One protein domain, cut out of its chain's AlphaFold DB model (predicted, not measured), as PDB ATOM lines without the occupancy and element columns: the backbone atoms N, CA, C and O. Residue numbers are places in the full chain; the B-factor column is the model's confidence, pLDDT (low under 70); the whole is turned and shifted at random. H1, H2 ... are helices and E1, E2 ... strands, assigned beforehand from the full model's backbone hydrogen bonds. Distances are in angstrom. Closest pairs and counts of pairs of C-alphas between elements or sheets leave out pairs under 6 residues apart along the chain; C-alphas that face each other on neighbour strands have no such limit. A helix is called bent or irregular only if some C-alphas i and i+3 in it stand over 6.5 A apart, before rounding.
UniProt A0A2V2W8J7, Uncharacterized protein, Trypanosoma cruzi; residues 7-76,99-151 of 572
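What this domain is: This is residues 7 to 76 and 99 to 151 of the 572 residues of an uncharacterized protein of Trypanosoma cruzi (UniProt A0A2V2W8J7). Two lobes stand end to end in an elongated model: in one, helices H1 and H2 cover one face of the small sheet E1 E3 E2 as two layers, and in the other, helix H3 covers one face of the sheet E4 E6 E5. The last residues of H1, 26 to 29, join the lobes: they reach the second sheet beside its edge strand E4, on the face opposite to H3. The printed part has 123 residues, with three named helices and six named strands in the order H1 E1 H2 E2 E3 E4 H3 E5 E6; both sheets, E1 - E3 - E2 and E4 - E6 - E5, are antiparallel. The class is mixed, helices and strands. The whole is only just compact, close to loose, with a radius of gyration of the C-alphas of 16.2 A and spans of 54 by 28 by 28 A.

How they stand to each other: The larger sheet has E6, residues 140 to 147, as inner strand, between the edge strands E4, residues 102 to 107, and E5, residues 128 to 134. E4 and E6 are antiparallel at 159 degrees, with N 103 and O 146 within hydrogen-bond range at 2.8 A. E5 and E6 form a hairpin at 156 degrees, with N 131 and O 143 at 2.8 A. H3, residues 114 to 123, is on this sheet at a height of 10.0 A, over E6 and only just over E4, where 3 of its C-alphas fall. It runs along the strands, at 16 degrees to E6 on the local plane; its closest C-alphas to E6 are those of Leu 120 and Val 146, 7.4 A. E4, H3 and E5 make a split strand-helix-strand unit, two strands running the same way with another strand, here E6, between them; its crossover is right-handed. H1, residues 13 to 29, is on this sheet too, on the opposite face from H3, at a height of 6.0 A and over none of the strands; the C-alphas of Arg 29 and Ala 106 are the closest of H1 and E4, 4.5 A. H1 and H3 are only just apart, 8.4 A at the closest. In the other sheet E3, residues 66 to 70, is the inner strand, between E1, residues 31 to 33, and E2, residues 56 to 60. E1 and E3 are antiparallel at 160 degrees, with N 32 and O 68 at 2.8 A; E2 and E3 form a hairpin at 149 degrees, with N 57 and O 69 at 2.8 A. H1 is on this sheet at a height of 9.7 A, over E3 and only just over E1, where 3 of its C-alphas fall; the C-alphas of Ser 27 and Asn 70 are the closest of H1 and E3, 6.0 A. On the local plane it stands at 27 degrees to E3, only just along the strands. H2, residues 39 to 50, is also on this sheet, with Ala 49 and Cys 56 as its closest C-alphas to E2, 7.0 A, and is near H1. E1, H2 and E2 make a second split unit, with E3 between the strands and a right-handed crossover. Between the sheets, the C-alphas of Asp 31 and Phe 107 are the closest of E1 and E4, 7.0 A. Every O i to N i+4 pair is within hydrogen-bond range in H3, against 9 of 13 in H1 and 6 of 8 in H2.

Where its parts are: E6 measures 22.4 A from C-alpha 140 to C-alpha 147, which is at (29.784, 20.008, 59.416). E5 measures 19.3 A, E4 16.6 A and H3 14.3 A. H1, the longest helix, measures 23.5 A and begins at C-alpha 13, (39.400, 9.794, 25.170). It has a kink of 44 degrees near residue 21 and is only just irregular: C-alphas 17 and 20 are 6.7 A apart. H2 measures 17.7 A and is irregular, with C-alphas 40 and 43 7.1 A apart.

The domain as a whole: The C-alphas farthest apart, those of Arg 7 and Asp 126, are 54.5 A apart. Residues 77 to 98 are cut out, with 29.4 A between C-alphas 76 and 99. Of the links printed whole none is long. The mean pLDDT of the printed part is 77.1; 37 residues are under 70, among them 120 to 134 and 142 to 151.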
ATOM      1  N   ARG A   7      37.227  -0.528  15.999       46.53
ATOM      2  CA  ARG A   7      37.451   0.636  16.891       46.53
ATOM      3  C   ARG A   7      36.779   0.550  18.271       46.53
ATOM      4  O   ARG A   7      36.891   1.480  19.057       46.53
ATOM      5  N   ALA A   8      36.100  -0.552  18.589       53.00
ATOM      6  CA  ALA A   8      35.301  -0.688  19.815       53.00
ATOM      7  C   ALA A   8      36.060  -1.275  21.031       53.00
ATOM      8  O   ALA A   8      35.478  -1.451  22.097       53.00
ATOM      9  N   SER A   9      37.360  -1.560  20.895       60.84
ATOM     10  CA  SER A   9      38.221  -2.076  21.975       60.84
ATOM     11  C   SER A   9      38.888  -0.991  22.832       60.84
ATOM     12  O   SER A   9      39.479  -1.301  23.864       60.84
ATOM     13  N   GLU A  10      38.844   0.271  22.400       79.19
ATOM     14  CA  GLU A  10      39.493   1.392  23.087       79.19
ATOM     15  C   GLU A  10      38.515   2.124  24.017       79.19
ATOM     16  O   GLU A  10      37.310   2.199  23.763       79.19
ATOM     17  N   LEU A  11      39.034   2.655  25.126       85.50
ATOM     18  CA  LEU A  11      38.266   3.497  26.044       85.50
ATOM     19  C   LEU A  11      38.076   4.904  25.447       85.50
ATOM     20  O   LEU A  11      38.970   5.373  24.741       85.50
ATOM     21  N   PRO A  12      36.968   5.610  25.753       87.56
ATOM     22  CA  PRO A  12      36.767   6.988  25.301       87.56
ATOM     23  C   PRO A  12      37.915   7.910  25.735       87.56
ATOM     24  O   PRO A  12      38.400   7.797  26.863       87.56
ATOM     25  N   ALA A  13      38.319   8.847  24.874       85.75
ATOM     26  CA  ALA A  13      39.400   9.794  25.170       85.75
ATOM     27  C   ALA A  13      39.123  10.588  26.460       85.75
ATOM     28  O   ALA A  13      39.958  10.616  27.361       85.75
ATOM     29  N   ASP A  14      37.904  11.104  26.599       87.00
ATOM     30  CA  ASP A  14      37.412  11.850  27.759       87.00
ATOM     31  C   ASP A  14      37.507  11.021  29.057       87.00
ATOM     32  O   ASP A  14      37.818  11.541  30.128       87.00
ATOM     33  N   PHE A  15      37.292   9.701  28.970       90.06
ATOM     34  CA  PHE A  15      37.462   8.789  30.104       90.06
ATOM     35  C   PHE A  15      38.943   8.588  30.445       90.06
ATOM     36  O   PHE A  15      39.297   8.570  31.621       90.06
ATOM     37  N   LEU A  16      39.822   8.476  29.443       89.50
ATOM     38  CA  LEU A  16      41.272   8.390  29.651       89.50
ATOM     39  C   LEU A  16      41.854   9.676  30.266       89.50
ATOM     40  O   LEU A  16      42.787   9.586  31.062       89.50
ATOM     41  N   GLU A  17      41.291  10.843  29.944       90.00
ATOM     42  CA  GLU A  17      41.653  12.134  30.541       90.00
ATOM     43  C   GLU A  17      41.089  12.306  31.964       90.00
ATOM     44  O   GLU A  17      41.776  12.831  32.842       90.00
ATOM     45  N   ALA A  18      39.880  11.801  32.236       90.69
ATOM     46  CA  ALA A  18      39.256  11.874  33.559       90.69
ATOM     47  C   ALA A  18      39.774  10.820  34.563       90.69
ATOM     48  O   ALA A  18      39.794  11.080  35.769       90.69
ATOM     49  N   PHE A  19      40.220   9.643  34.108       91.25
ATOM     50  CA  PHE A  19      40.647   8.540  34.984       91.25
ATOM     51  C   PHE A  19      41.779   8.895  35.976       91.25
ATOM     52  O   PHE A  19      41.664   8.508  37.140       91.25
ATOM     53  N   PRO A  20      42.834   9.664  35.615       91.44
ATOM     54  CA  PRO A  20      43.817  10.155  36.581       91.44
ATOM     55  C   PRO A  20      43.177  10.943  37.732       91.44
ATOM     56  O   PRO A  20      43.600  10.804  38.876       91.44
ATOM     57  N   THR A  21      42.149  11.746  37.448       90.56
ATOM     58  CA  THR A  21      41.406  12.513  38.459       90.56
ATOM     59  C   THR A  21      40.549  11.590  39.319       90.56
ATOM     60  O   THR A  21      40.596  11.703  40.540       90.56
ATOM     61  N   MET A  22      39.880  10.590  38.728       91.62
ATOM     62  CA  MET A  22      39.139   9.561  39.477       91.62
ATOM     63  C   MET A  22      40.045   8.780  40.449       91.62
ATOM     64  O   MET A  22      39.651   8.545  41.589       91.62
ATOM     65  N   VAL A  23      41.279   8.437  40.050       90.25
ATOM     66  CA  VAL A  23      42.273   7.770  40.924       90.25
ATOM     67  C   VAL A  23      42.760   8.681  42.064       90.25
ATOM     68  O   VAL A  23      43.097   8.194  43.147       90.25
ATOM     69  N   ARG A  24      42.749  10.009  41.883       88.94
ATOM     70  CA  ARG A  24      42.959  10.945  42.999       88.94
ATOM     71  C   ARG A  24      41.718  11.028  43.885       88.94
ATOM     72  O   ARG A  24      41.839  10.861  45.089       88.94
ATOM     73  N   ASP A  25      40.535  11.248  43.323       88.44
ATOM     74  CA  ASP A  25      39.313  11.498  44.097       88.44
ATOM     75  C   ASP A  25      38.831  10.271  44.880       88.44
ATOM     76  O   ASP A  25      38.327  10.416  45.997       88.44
ATOM     77  N   VAL A  26      39.058   9.051  44.376       88.38
ATOM     78  CA  VAL A  26      38.761   7.821  45.129       88.38
ATOM     79  C   VAL A  26      39.569   7.756  46.430       88.38
ATOM     80  O   VAL A  26      39.043   7.298  47.441       88.38
ATOM     81  N   SER A  27      40.763   8.367  46.485       84.12
ATOM     82  CA  SER A  27      41.557   8.484  47.722       84.12
ATOM     83  C   SER A  27      40.828   9.212  48.858       84.12
ATOM     84  O   SER A  27      41.198   9.043  50.015       84.12
ATOM     85  N   LEU A  28      39.784   9.987  48.561       80.69
ATOM     86  CA  LEU A  28      38.923  10.645  49.549       80.69
ATOM     87  C   LEU A  28      37.515  10.014  49.634       80.69
ATOM     88  O   LEU A  28      36.855  10.108  50.671       80.69
ATOM     89  N   ARG A  29      37.045   9.404  48.536       82.81
ATOM     90  CA  ARG A  29      35.664   8.915  48.358       82.81
ATOM     91  C   ARG A  29      35.492   7.400  48.524       82.81
ATOM     92  O   ARG A  29      34.363   6.939  48.628       82.81
ATOM     93  N   GLY A  30      36.571   6.620  48.568       83.50
ATOM     94  CA  GLY A  30      36.562   5.192  48.912       83.50
ATOM     95  C   GLY A  30      36.142   4.270  47.772       83.50
ATOM     96  O   GLY A  30      36.834   3.290  47.485       83.50
ATOM     97  N   ASP A  31      35.037   4.626  47.124       87.25
ATOM     98  CA  ASP A  31      34.435   3.993  45.958       87.25
ATOM     99  C   ASP A  31      33.923   5.094  45.005       87.25
ATOM    100  O   ASP A  31      33.369   6.107  45.437       87.25
ATOM    101  N   ILE A  32      34.152   4.924  43.704       90.19
ATOM    102  CA  ILE A  32      33.616   5.758  42.628       90.19
ATOM    103  C   ILE A  32      33.058   4.825  41.551       90.19
ATOM    104  O   ILE A  32      33.810   4.143  40.850       90.19
ATOM    105  N   ARG A  33      31.732   4.836  41.374       89.81
ATOM    106  CA  ARG A  33      31.064   4.159  40.255       89.81
ATOM    107  C   ARG A  33      31.526   4.771  38.931       89.81
ATOM    108  O   ARG A  33      31.423   5.981  38.729       89.81
ATOM    109  N   LEU A  34      32.033   3.936  38.031       90.81
ATOM    110  CA  LEU A  34      32.498   4.348  36.709       90.81
ATOM    111  C   LEU A  34      31.325   4.458  35.712       90.81
ATOM    112  O   LEU A  34      30.272   3.846  35.922       90.81
ATOM    113  N   PRO A  35      31.493   5.205  34.603       87.19
ATOM    114  CA  PRO A  35      30.561   5.173  33.477       87.19
ATOM    115  C   PRO A  35      30.389   3.753  32.903       87.19
ATOM    116  O   PRO A  35      31.247   2.897  33.128       87.19
ATOM    117  N   PRO A  36      29.323   3.478  32.126       85.50
ATOM    118  CA  PRO A  36      29.127   2.174  31.494       85.50
ATOM    119  C   PRO A  36      30.302   1.794  30.577       85.50
ATOM    120  O   PRO A  36      30.580   2.485  29.599       85.50
ATOM    121  N   ILE A  37      30.973   0.679  30.881       86.56
ATOM    122  CA  ILE A  37      32.079   0.125  30.085       86.56
ATOM    123  C   ILE A  37      31.571  -1.110  29.341       86.56
ATOM    124  O   ILE A  37      31.049  -2.039  29.959       86.56
ATOM    125  N   THR A  38      31.719  -1.144  28.016       85.12
ATOM    126  CA  THR A  38      31.269  -2.298  27.221       85.12
ATOM    127  C   THR A  38      32.175  -3.522  27.443       85.12
ATOM    128  O   THR A  38      33.357  -3.354  27.759       85.12
ATOM    129  N   PRO A  39      31.694  -4.763  27.215       83.75
ATOM    130  CA  PRO A  39      32.516  -5.972  27.347       83.75
ATOM    131  C   PRO A  39      33.828  -5.931  26.546       83.75
ATOM    132  O   PRO A  39      34.848  -6.441  27.000       83.75
ATOM    133  N   GLN A  40      33.828  -5.267  25.385       84.19
ATOM    134  CA  GLN A  40      34.999  -5.138  24.508       84.19
ATOM    135  C   GLN A  40      36.072  -4.184  25.071       84.19
ATOM    136  O   GLN A  40      37.246  -4.310  24.733       84.19
ATOM    137  N   GLN A  41      35.690  -3.276  25.974       87.31
ATOM    138  CA  GLN A  41      36.571  -2.286  26.606       87.31
ATOM    139  C   GLN A  41      37.106  -2.733  27.977       87.31
ATOM    140  O   GLN A  41      38.022  -2.105  28.512       87.31
ATOM    141  N   GLN A  42      36.585  -3.822  28.558       88.06
ATOM    142  CA  GLN A  42      36.990  -4.296  29.891       88.06
ATOM    143  C   GLN A  42      38.497  -4.582  29.984       88.06
ATOM    144  O   GLN A  42      39.143  -4.182  30.949       88.06
ATOM    145  N   GLY A  43      39.087  -5.203  28.956       85.88
ATOM    146  CA  GLY A  43      40.533  -5.458  28.908       85.88
ATOM    147  C   GLY A  43      41.370  -4.174  28.953       85.88
ATOM    148  O   GLY A  43      42.375  -4.116  29.661       85.88
ATOM    149  N   ALA A  44      40.919  -3.115  28.271       88.12
ATOM    150  CA  ALA A  44      41.555  -1.802  28.312       88.12
ATOM    151  C   ALA A  44      41.389  -1.120  29.683       88.12
ATOM    152  O   ALA A  44      42.331  -0.486  30.158       88.12
ATOM    153  N   LEU A  45      40.243  -1.295  30.356       90.50
ATOM    154  CA  LEU A  45      40.008  -0.793  31.716       90.50
ATOM    155  C   LEU A  45      40.944  -1.451  32.743       90.50
ATOM    156  O   LEU A  45      41.606  -0.744  33.506       90.50
ATOM    157  N   PHE A  46      41.056  -2.782  32.736       90.88
ATOM    158  CA  PHE A  46      41.983  -3.492  33.625       90.88
ATOM    159  C   PHE A  46      43.444  -3.110  33.342       90.88
ATOM    160  O   PHE A  46      44.199  -2.840  34.277       90.88
ATOM    161  N   ALA A  47      43.835  -3.001  32.066       89.25
ATOM    162  CA  ALA A  47      45.171  -2.551  31.675       89.25
ATOM    163  C   ALA A  47      45.452  -1.079  32.046       89.25
ATOM    164  O   ALA A  47      46.606  -0.722  32.286       89.25
ATOM    165  N   LEU A  48      44.427  -0.221  32.109       91.56
ATOM    166  CA  LEU A  48      44.548   1.161  32.574       91.56
ATOM    167  C   LEU A  48      44.742   1.221  34.092       91.56
ATOM    168  O   LEU A  48      45.715   1.821  34.542       91.56
ATOM    169  N   ALA A  49      43.876   0.566  34.871       89.31
ATOM    170  CA  ALA A  49      43.983   0.540  36.332       89.31
ATOM    171  C   ALA A  49      45.306  -0.089  36.804       89.31
ATOM    172  O   ALA A  49      45.943   0.432  37.719       89.31
ATOM    173  N   ALA A  50      45.790  -1.132  36.120       88.75
ATOM    174  CA  ALA A  50      47.078  -1.761  36.417       88.75
ATOM    175  C   ALA A  50      48.277  -0.788  36.355       88.75
ATOM    176  O   ALA A  50      49.241  -0.977  37.094       88.75
ATOM    177  N   LYS A  51      48.216   0.287  35.548       90.69
ATOM    178  CA  LYS A  51      49.268   1.331  35.501       90.69
ATOM    179  C   LYS A  51      49.372   2.139  36.798       90.69
ATOM    180  O   LYS A  51      50.433   2.682  37.082       90.69
ATOM    181  N   TYR A  52      48.291   2.208  37.576       87.31
ATOM    182  CA  TYR A  52      48.239   2.885  38.875       87.31
ATOM    183  C   TYR A  52      48.541   1.932  40.048       87.31
ATOM    184  O   TYR A  52      48.697   2.378  41.185       87.31
ATOM    185  N   GLY A  53      48.691   0.629  39.777       85.50
ATOM    186  CA  GLY A  53      49.180  -0.365  40.731       85.50
ATOM    187  C   GLY A  53      48.368  -0.401  42.026       85.50
ATOM    188  O   GLY A  53      47.159  -0.597  42.010       85.50
ATOM    189  N   SER A  54      49.036  -0.206  43.164       84.62
ATOM    190  CA  SER A  54      48.416  -0.234  44.494       84.62
ATOM    191  C   SER A  54      47.655   1.043  44.881       84.62
ATOM    192  O   SER A  54      47.191   1.121  46.018       84.62
ATOM    193  N   ALA A  55      47.521   2.034  43.988       84.94
ATOM    194  CA  ALA A  55      46.742   3.252  44.242       84.94
ATOM    195  C   ALA A  55      45.224   3.007  44.233       84.94
ATOM    196  O   ALA A  55      44.496   3.576  45.045       84.94
ATOM    197  N   CYS A  56      44.750   2.133  43.343       89.19
ATOM    198  CA  CYS A  56      43.333   1.838  43.150       89.19
ATOM    199  C   CYS A  56      43.086   0.345  42.906       89.19
ATOM    200  O   CYS A  56      43.980  -0.390  42.492       89.19
ATOM    201  N   SER A  57      41.850  -0.095  43.109       89.38
ATOM    202  CA  SER A  57      41.348  -1.412  42.717       89.38
ATOM    203  C   SER A  57      40.072  -1.265  41.879       89.38
ATOM    204  O   SER A  57      39.421  -0.222  41.909       89.38
ATOM    205  N   LEU A  58      39.733  -2.292  41.095       91.50
ATOM    206  CA  LEU A  58      38.478  -2.362  40.343       91.50
ATOM    207  C   LEU A  58      37.620  -3.495  40.899       91.50
ATOM    208  O   LEU A  58      38.106  -4.612  41.074       91.50
ATOM    209  N   VAL A  59      36.343  -3.205  41.120       89.81
ATOM    210  CA  VAL A  59      35.303  -4.175  41.483       89.81
ATOM    211  C   VAL A  59      34.151  -4.026  40.485       89.81
ATOM    212  O   VAL A  59      34.001  -2.972  39.866       89.81
ATOM    213  N   MET A  60      33.361  -5.076  40.279       88.88
ATOM    214  CA  MET A  60      32.186  -5.060  39.406       88.88
ATOM    215  C   MET A  60      30.953  -5.456  40.218       88.88
ATOM    216  O   MET A  60      31.024  -6.401  41.004       88.88
ATOM    217  N   ASP A  61      29.855  -4.727  40.048       86.38
ATOM    218  CA  ASP A  61      28.592  -5.007  40.732       86.38
ATOM    219  C   ASP A  61      27.765  -6.109  40.041       86.38
ATOM    220  O   ASP A  61      28.091  -6.586  38.950       86.38
ATOM    221  N   GLY A  62      26.670  -6.520  40.687       79.19
ATOM    222  CA  GLY A  62      25.739  -7.519  40.149       79.19
ATOM    223  C   GLY A  62      24.948  -7.063  38.913       79.19
ATOM    224  O   GLY A  62      24.275  -7.883  38.293       79.19
ATOM    225  N   GLU A  63      25.034  -5.785  38.537       82.94
ATOM    226  CA  GLU A  63      24.462  -5.217  37.311       82.94
ATOM    227  C   GLU A  63      25.512  -5.125  36.178       82.94
ATOM    228  O   GLU A  63      25.199  -4.672  35.077       82.94
ATOM    229  N   GLY A  64      26.759  -5.544  36.432       82.38
ATOM    230  CA  GLY A  64      27.872  -5.500  35.483       82.38
ATOM    231  C   GLY A  64      28.563  -4.136  35.357       82.38
ATOM    232  O   GLY A  64      29.341  -3.942  34.419       82.38
ATOM    233  N   ARG A  65      28.302  -3.179  36.259       88.12
ATOM    234  CA  ARG A  65      28.962  -1.860  36.249       88.12
ATOM    235  C   ARG A  65      30.239  -1.898  37.086       88.12
ATOM    236  O   ARG A  65      30.322  -2.592  38.099       88.12
ATOM    237  N   PHE A  66      31.253  -1.146  36.663       91.56
ATOM    238  CA  PHE A  66      32.540  -1.098  37.354       91.56
ATOM    239  C   PHE A  66      32.585   0.006  38.407       91.56
ATOM    240  O   PHE A  66      32.068   1.104  38.214       91.56
ATOM    241  N   HIS A  67      33.270  -0.288  39.502       91.81
ATOM    242  CA  HIS A  67      33.532   0.605  40.617       91.81
ATOM    243  C   HIS A  67      35.046   0.694  40.830       91.81
ATOM    244  O   HIS A  67      35.729  -0.325  40.976       91.81
ATOM    245  N   LEU A  68      35.577   1.914  40.819       91.75
ATOM    246  CA  LEU A  68      36.956   2.212  41.185       91.75
ATOM    247  C   LEU A  68      37.012   2.398  42.701       91.75
ATOM    248  O   LEU A  68      36.317   3.252  43.240       91.75
ATOM    249  N   ARG A  69      37.842   1.621  43.390       88.62
ATOM    250  CA  ARG A  69      38.031   1.689  44.844       88.62
ATOM    251  C   ARG A  69      39.465   2.035  45.199       88.62
ATOM    252  O   ARG A  69      40.364   1.927  44.366       88.62
ATOM    253  N   ASN A  70      39.702   2.398  46.456       84.00
ATOM    254  CA  ASN A  70      41.068   2.549  46.952       84.00
ATOM    255  C   ASN A  70      41.856   1.235  46.885       84.00
ATOM    256  O   ASN A  70      41.316   0.137  47.048       84.00
ATOM    257  N   GLY A  71      43.149   1.360  46.591       79.56
ATOM    258  CA  GLY A  71      44.112   0.274  46.719       79.56
ATOM    259  C   GLY A  71      44.745   0.239  48.112       79.56
ATOM    260  O   GLY A  71      44.388   1.003  49.009       79.56
ATOM    261  N   SER A  72      45.726  -0.644  48.300       76.31
ATOM    262  CA  SER A  72      46.436  -0.822  49.576       76.31
ATOM    263  C   SER A  72      47.377   0.335  49.951       76.31
ATOM    264  O   SER A  72      47.928   0.348  51.051       76.31
ATOM    265  N   SER A  73      47.563   1.314  49.064       79.25
ATOM    266  CA  SER A  73      48.324   2.540  49.316       79.25
ATOM    267  C   SER A  73      47.618   3.727  48.673       79.25
ATOM    268  O   SER A  73      47.366   3.684  47.476       79.25
ATOM    269  N   SER A  74      47.369   4.815  49.400       78.00
ATOM    270  CA  SER A  74      46.795   6.031  48.809       78.00
ATOM    271  C   SER A  74      47.847   7.152  48.730       78.00
ATOM    272  O   SER A  74      48.045   7.878  49.707       78.00
ATOM    273  N   PRO A  75      48.567   7.304  47.597       82.75
ATOM    274  CA  PRO A  75      49.594   8.340  47.452       82.75
ATOM    275  C   PRO A  75      49.000   9.753  47.356       82.75
ATOM    276  O   PRO A  75      49.655  10.720  47.738       82.75
ATOM    277  N   HIS A  76      47.753   9.879  46.890       86.62
ATOM    278  CA  HIS A  76      47.064  11.160  46.722       86.62
ATOM    279  C   HIS A  76      46.332  11.639  47.983       86.62
ATOM    280  O   HIS A  76      45.858  12.773  48.002       86.62
ATOM    281  N   ASP A  99      22.295  25.733  57.208       69.06
ATOM    282  CA  ASP A  99      22.757  24.714  56.255       69.06
ATOM    283  C   ASP A  99      24.295  24.807  56.151       69.06
ATOM    284  O   ASP A  99      24.838  25.340  55.178       69.06
ATOM    285  N   PRO A 100      25.024  24.418  57.217       65.81
ATOM    286  CA  PRO A 100      26.474  24.527  57.272       65.81
ATOM    287  C   PRO A 100      27.119  23.519  56.321       65.81
ATOM    288  O   PRO A 100      26.661  22.386  56.217       65.81
ATOM    289  N   LEU A 101      28.244  23.896  55.705       71.00
ATOM    290  CA  LEU A 101      28.986  23.030  54.785       71.00
ATOM    291  C   LEU A 101      29.259  21.645  55.400       71.00
ATOM    292  O   LEU A 101      30.089  21.525  56.307       71.00
ATOM    293  N   VAL A 102      28.575  20.621  54.879       71.31
ATOM    294  CA  VAL A 102      28.785  19.212  55.228       71.31
ATOM    295  C   VAL A 102      29.801  18.602  54.267       71.31
ATOM    296  O   VAL A 102      29.616  18.584  53.050       71.31
ATOM    297  N   LEU A 103      30.888  18.088  54.827       72.69
ATOM    298  CA  LEU A 103      31.851  17.247  54.134       72.69
ATOM    299  C   LEU A 103      31.349  15.809  54.091       72.69
ATOM    300  O   LEU A 103      30.909  15.286  55.112       72.69
ATOM    301  N   HIS A 104      31.506  15.157  52.941       74.31
ATOM    302  CA  HIS A 104      31.227  13.735  52.771       74.31
ATOM    303  C   HIS A 104      32.497  13.023  52.301       74.31
ATOM    304  O   HIS A 104      32.832  13.032  51.115       74.31
ATOM    305  N   TRP A 105      33.210  12.408  53.240       77.81
ATOM    306  CA  TRP A 105      34.369  11.557  52.955       77.81
ATOM    307  C   TRP A 105      33.970  10.097  53.131       77.81
ATOM    308  O   TRP A 105      33.082   9.801  53.924       77.81
ATOM    309  N   ALA A 106      34.582   9.179  52.390       77.00
ATOM    310  CA  ALA A 106      34.175   7.778  52.419       77.00
ATOM    311  C   ALA A 106      35.357   6.841  52.146       77.00
ATOM    312  O   ALA A 106      36.281   7.190  51.413       77.00
ATOM    313  N   PHE A 107      35.377   5.668  52.781       74.25
ATOM    314  CA  PHE A 107      36.491   4.723  52.651       74.25
ATOM    315  C   PHE A 107      36.133   3.289  53.052       74.25
ATOM    316  O   PHE A 107      35.269   3.050  53.890       74.25
ATOM    317  N   THR A 108      36.848   2.329  52.464       71.62
ATOM    318  CA  THR A 108      36.625   0.880  52.622       71.62
ATOM    319  C   THR A 108      37.611   0.193  53.577       71.62
ATOM    320  O   THR A 108      37.299  -0.860  54.127       71.62
ATOM    321  N   ASP A 109      38.782   0.788  53.839       68.56
ATOM    322  CA  ASP A 109      39.713   0.340  54.887       68.56
ATOM    323  C   ASP A 109      40.222   1.520  55.725       68.56
ATOM    324  O   ASP A 109      40.839   2.467  55.226       68.56
ATOM    325  N   ARG A 110      40.026   1.430  57.044       63.53
ATOM    326  CA  ARG A 110      40.557   2.395  58.009       63.53
ATOM    327  C   ARG A 110      42.075   2.517  57.951       63.53
ATOM    328  O   ARG A 110      42.586   3.594  58.231       63.53
ATOM    329  N   ASN A 111      42.812   1.449  57.654       65.44
ATOM    330  CA  ASN A 111      44.276   1.491  57.692       65.44
ATOM    331  C   ASN A 111      44.836   2.440  56.625       65.44
ATOM    332  O   ASN A 111      45.783   3.174  56.907       65.44
ATOM    333  N   VAL A 112      44.198   2.487  55.451       64.12
ATOM    334  CA  VAL A 112      44.538   3.413  54.362       64.12
ATOM    335  C   VAL A 112      44.131   4.854  54.712       64.12
ATOM    336  O   VAL A 112      44.893   5.781  54.454       64.12
ATOM    337  N   HIS A 113      42.988   5.054  55.385       70.06
ATOM    338  CA  HIS A 113      42.427   6.388  55.689       70.06
ATOM    339  C   HIS A 113      42.542   6.806  57.163       70.06
ATOM    340  O   HIS A 113      41.824   7.686  57.639       70.06
ATOM    341  N   ARG A 114      43.493   6.220  57.898       73.94
ATOM    342  CA  ARG A 114      43.710   6.466  59.334       73.94
ATOM    343  C   ARG A 114      44.002   7.940  59.637       73.94
ATOM    344  O   ARG A 114      43.580   8.455  60.674       73.94
ATOM    345  N   GLU A 115      44.687   8.614  58.716       76.44
ATOM    346  CA  GLU A 115      44.938  10.054  58.788       76.44
ATOM    347  C   GLU A 115      43.660  10.880  58.622       76.44
ATOM    348  O   GLU A 115      43.501  11.858  59.340       76.44
ATOM    349  N   VAL A 116      42.727  10.470  57.752       74.19
ATOM    350  CA  VAL A 116      41.430  11.152  57.583       74.19
ATOM    351  C   VAL A 116      40.610  11.015  58.858       74.19
ATOM    352  O   VAL A 116      40.169  12.023  59.388       74.19
ATOM    353  N   VAL A 117      40.488   9.803  59.414       70.56
ATOM    354  CA  VAL A 117      39.787   9.559  60.695       70.56
ATOM    355  C   VAL A 117      40.389  10.381  61.838       70.56
ATOM    356  O   VAL A 117      39.657  10.907  62.669       70.56
ATOM    357  N   THR A 118      41.710  10.547  61.850       72.44
ATOM    358  CA  THR A 118      42.395  11.383  62.844       72.44
ATOM    359  C   THR A 118      42.176  12.880  62.593       72.44
ATOM    360  O   THR A 118      41.907  13.612  63.537       72.44
ATOM    361  N   MET A 119      42.242  13.356  61.347       70.88
ATOM    362  CA  MET A 119      41.979  14.762  61.015       70.88
ATOM    363  C   MET A 119      40.510  15.142  61.234       70.88
ATOM    364  O   MET A 119      40.248  16.221  61.747       70.88
ATOM    365  N   LEU A 120      39.563  14.244  60.947       65.38
ATOM    366  CA  LEU A 120      38.149  14.367  61.321       65.38
ATOM    367  C   LEU A 120      38.010  14.681  62.820       65.38
ATOM    368  O   LEU A 120      37.438  15.706  63.174       65.38
ATOM    369  N   GLN A 121      38.637  13.866  63.677       62.03
ATOM    370  CA  GLN A 121      38.669  14.026  65.141       62.03
ATOM    371  C   GLN A 121      39.430  15.273  65.644       62.03
ATOM    372  O   GLN A 121      39.418  15.547  66.840       62.03
ATOM    373  N   LEU A 122      40.124  16.006  64.765       65.12
ATOM    374  CA  LEU A 122      40.914  17.204  65.092       65.12
ATOM    375  C   LEU A 122      40.338  18.497  64.486       65.12
ATOM    376  O   LEU A 122      40.704  19.591  64.912       65.12
ATOM    377  N   LEU A 123      39.476  18.378  63.473       57.38
ATOM    378  CA  LEU A 123      38.804  19.488  62.791       57.38
ATOM    379  C   LEU A 123      37.374  19.666  63.302       57.38
ATOM    380  O   LEU A 123      36.939  20.789  63.550       57.38
ATOM    381  N   ALA A 124      36.648  18.560  63.472       53.69
ATOM    382  CA  ALA A 124      35.316  18.557  64.047       53.69
ATOM    383  C   ALA A 124      35.444  18.553  65.573       53.69
ATOM    384  O   ALA A 124      35.692  17.507  66.163       53.69
ATOM    385  N   TYR A 125      35.278  19.722  66.201       47.09
ATOM    386  CA  TYR A 125      35.547  19.906  67.635       47.09
ATOM    387  C   TYR A 125      34.753  18.944  68.546       47.09
ATOM    388  O   TYR A 125      35.268  18.572  69.587       47.09
ATOM    389  N   ASP A 126      33.564  18.495  68.108       48.50
ATOM    390  CA  ASP A 126      32.853  17.292  68.608       48.50
ATOM    391  C   ASP A 126      31.903  16.669  67.541       48.50
ATOM    392  O   ASP A 126      31.022  15.860  67.827       48.50
ATOM    393  N   MET A 127      32.022  17.071  66.269       48.72
ATOM    394  CA  MET A 127      30.874  17.140  65.341       48.72
ATOM    395  C   MET A 127      31.065  16.315  64.058       48.72
ATOM    396  O   MET A 127      31.059  16.859  62.955       48.72
ATOM    397  N   GLY A 128      31.263  15.004  64.198       53.28
ATOM    398  CA  GLY A 128      31.319  14.079  63.065       53.28
ATOM    399  C   GLY A 128      30.467  12.839  63.291       53.28
ATOM    400  O   GLY A 128      30.693  12.106  64.255       53.28
ATOM    401  N   ILE A 129      29.522  12.577  62.386       55.56
ATOM    402  CA  ILE A 129      28.838  11.283  62.320       55.56
ATOM    403  C   ILE A 129      29.611  10.399  61.350       55.56
ATOM    404  O   ILE A 129      29.808  10.756  60.190       55.56
ATOM    405  N   PHE A 130      30.007   9.216  61.806       61.22
ATOM    406  CA  PHE A 130      30.449   8.145  60.922       61.22
ATOM    407  C   PHE A 130      29.226   7.271  60.613       61.22
ATOM    408  O   PHE A 130      28.504   6.871  61.525       61.22
ATOM    409  N   LEU A 131      28.973   6.998  59.338       59.56
ATOM    410  CA  LEU A 131      27.868   6.184  58.840       59.56
ATOM    411  C   LEU A 131      28.457   5.008  58.056       59.56
ATOM    412  O   LEU A 131      29.108   5.197  57.029       59.56
ATOM    413  N   GLY A 132      28.248   3.791  58.551       60.25
ATOM    414  CA  GLY A 132      28.581   2.578  57.809       60.25
ATOM    415  C   GLY A 132      27.460   2.239  56.830       60.25
ATOM    416  O   GLY A 132      26.323   2.064  57.253       60.25
ATOM    417  N   GLU A 133      27.783   2.112  55.549       65.06
ATOM    418  CA  GLU A 133      26.897   1.586  54.506       65.06
ATOM    419  C   GLU A 133      27.523   0.302  53.942       65.06
ATOM    420  O   GLU A 133      28.744   0.219  53.777       65.06
ATOM    421  N   GLN A 134      26.721  -0.728  53.667       66.69
ATOM    422  CA  GLN A 134      27.227  -1.971  53.084       66.69
ATOM    423  C   GLN A 134      27.107  -1.933  51.554       66.69
ATOM    424  O   GLN A 134      26.011  -1.824  51.011       66.69
ATOM    425  N   LEU A 135      28.239  -2.048  50.856       70.50
ATOM    426  CA  LEU A 135      28.289  -2.139  49.397       70.50
ATOM    427  C   LEU A 135      27.775  -3.502  48.906       70.50
ATOM    428  O   LEU A 135      27.717  -4.486  49.645       70.50
ATOM    429  N   PHE A 136      27.463  -3.566  47.611       70.88
ATOM    430  CA  PHE A 136      26.895  -4.728  46.913       70.88
ATOM    431  C   PHE A 136      27.682  -6.048  47.065       70.88
ATOM    432  O   PHE A 136      27.106  -7.119  46.899       70.88
ATOM    433  N   ASP A 137      28.984  -5.995  47.360       68.25
ATOM    434  CA  ASP A 137      29.866  -7.153  47.575       68.25
ATOM    435  C   ASP A 137      30.090  -7.475  49.067       68.25
ATOM    436  O   ASP A 137      30.967  -8.262  49.423       68.25
ATOM    437  N   GLY A 138      29.310  -6.856  49.956       64.06
ATOM    438  CA  GLY A 138      29.373  -7.048  51.403       64.06
ATOM    439  C   GLY A 138      30.484  -6.262  52.107       64.06
ATOM    440  O   GLY A 138      30.545  -6.289  53.340       64.06
ATOM    441  N   VAL A 139      31.340  -5.552  51.361       71.38
ATOM    442  CA  VAL A 139      32.346  -4.625  51.902       71.38
ATOM    443  C   VAL A 139      31.647  -3.383  52.449       71.38
ATOM    444  O   VAL A 139      30.783  -2.817  51.792       71.38
ATOM    445  N   TYR A 140      32.033  -2.926  53.637       68.56
ATOM    446  CA  TYR A 140      31.499  -1.683  54.190       68.56
ATOM    447  C   TYR A 140      32.233  -0.476  53.606       68.56
ATOM    448  O   TYR A 140      33.466  -0.427  53.620       68.56
ATOM    449  N   ILE A 141      31.471   0.508  53.131       71.88
ATOM    450  CA  ILE A 141      31.951   1.867  52.928       71.88
ATOM    451  C   ILE A 141      31.574   2.688  54.160       71.88
ATOM    452  O   ILE A 141      30.410   2.823  54.528       71.88
ATOM    453  N   TYR A 142      32.582   3.213  54.841       69.50
ATOM    454  CA  TYR A 142      32.387   4.082  55.990       69.50
ATOM    455  C   TYR A 142      32.393   5.516  55.485       69.50
ATOM    456  O   TYR A 142      33.454   6.080  55.208       69.50
ATOM    457  N   ARG A 143      31.198   6.079  55.315       69.75
ATOM    458  CA  ARG A 143      30.989   7.500  55.050       69.75
ATOM    459  C   ARG A 143      31.174   8.268  56.357       69.75
ATOM    460  O   ARG A 143      30.843   7.777  57.433       69.75
ATOM    461  N   VAL A 144      31.708   9.476  56.285       68.12
ATOM    462  CA  VAL A 144      31.801  10.385  57.425       68.12
ATOM    463  C   VAL A 144      31.259  11.731  57.009       68.12
ATOM    464  O   VAL A 144      31.644  12.270  55.969       68.12
ATOM    465  N   GLU A 145      30.358  12.241  57.836       68.44
ATOM    466  CA  GLU A 145      29.685  13.513  57.657       68.44
ATOM    467  C   GLU A 145      30.149  14.461  58.757       68.44
ATOM    468  O   GLU A 145      29.912  14.225  59.944       68.44
ATOM    469  N   VAL A 146      30.864  15.514  58.360       64.88
ATOM    470  CA  VAL A 146      31.353  16.568  59.260       64.88
ATOM    471  C   VAL A 146      30.868  17.908  58.757       64.88
ATOM    472  O   VAL A 146      31.121  18.282  57.616       64.88
ATOM    473  N   ALA A 147      30.209  18.644  59.640       61.94
ATOM    474  CA  ALA A 147      29.784  20.008  59.416       61.94
ATOM    475  C   ALA A 147      30.692  20.931  60.222       61.94
ATOM    476  O   ALA A 147      31.136  20.593  61.320       61.94
ATOM    477  N   LEU A 148      30.927  22.137  59.710       58.31
ATOM    478  CA  LEU A 148      31.689  23.160  60.434       58.31
ATOM    479  C   LEU A 148      30.969  23.698  61.687       58.31
ATOM    480  O   LEU A 148      31.553  24.468  62.450       58.31
ATOM    481  N   ARG A 149      29.702  23.323  61.897       58.38
ATOM    482  CA  ARG A 149      28.834  23.755  63.000       58.38
ATOM    483  C   ARG A 149      27.950  22.604  63.463       58.38
ATOM    484  O   ARG A 149      27.683  21.680  62.699       58.38
ATOM    485  N   TYR A 150      27.473  22.680  64.702       60.25
ATOM    486  CA  TYR A 150      26.662  21.617  65.276       60.25
ATOM    487  C   TYR A 150      25.236  21.622  64.723       60.25
ATOM    488  O   TYR A 150      24.532  22.625  64.836       60.25
ATOM    489  N   LEU A 151      24.793  20.483  64.191       64.44
ATOM    490  CA  LEU A 151      23.410  20.259  63.781       64.44
ATOM    491  C   LEU A 151      22.681  19.445  64.864       64.44
ATOM    492  O   LEU A 151      23.050  18.295  65.084       64.44
TER     493      LEU A 151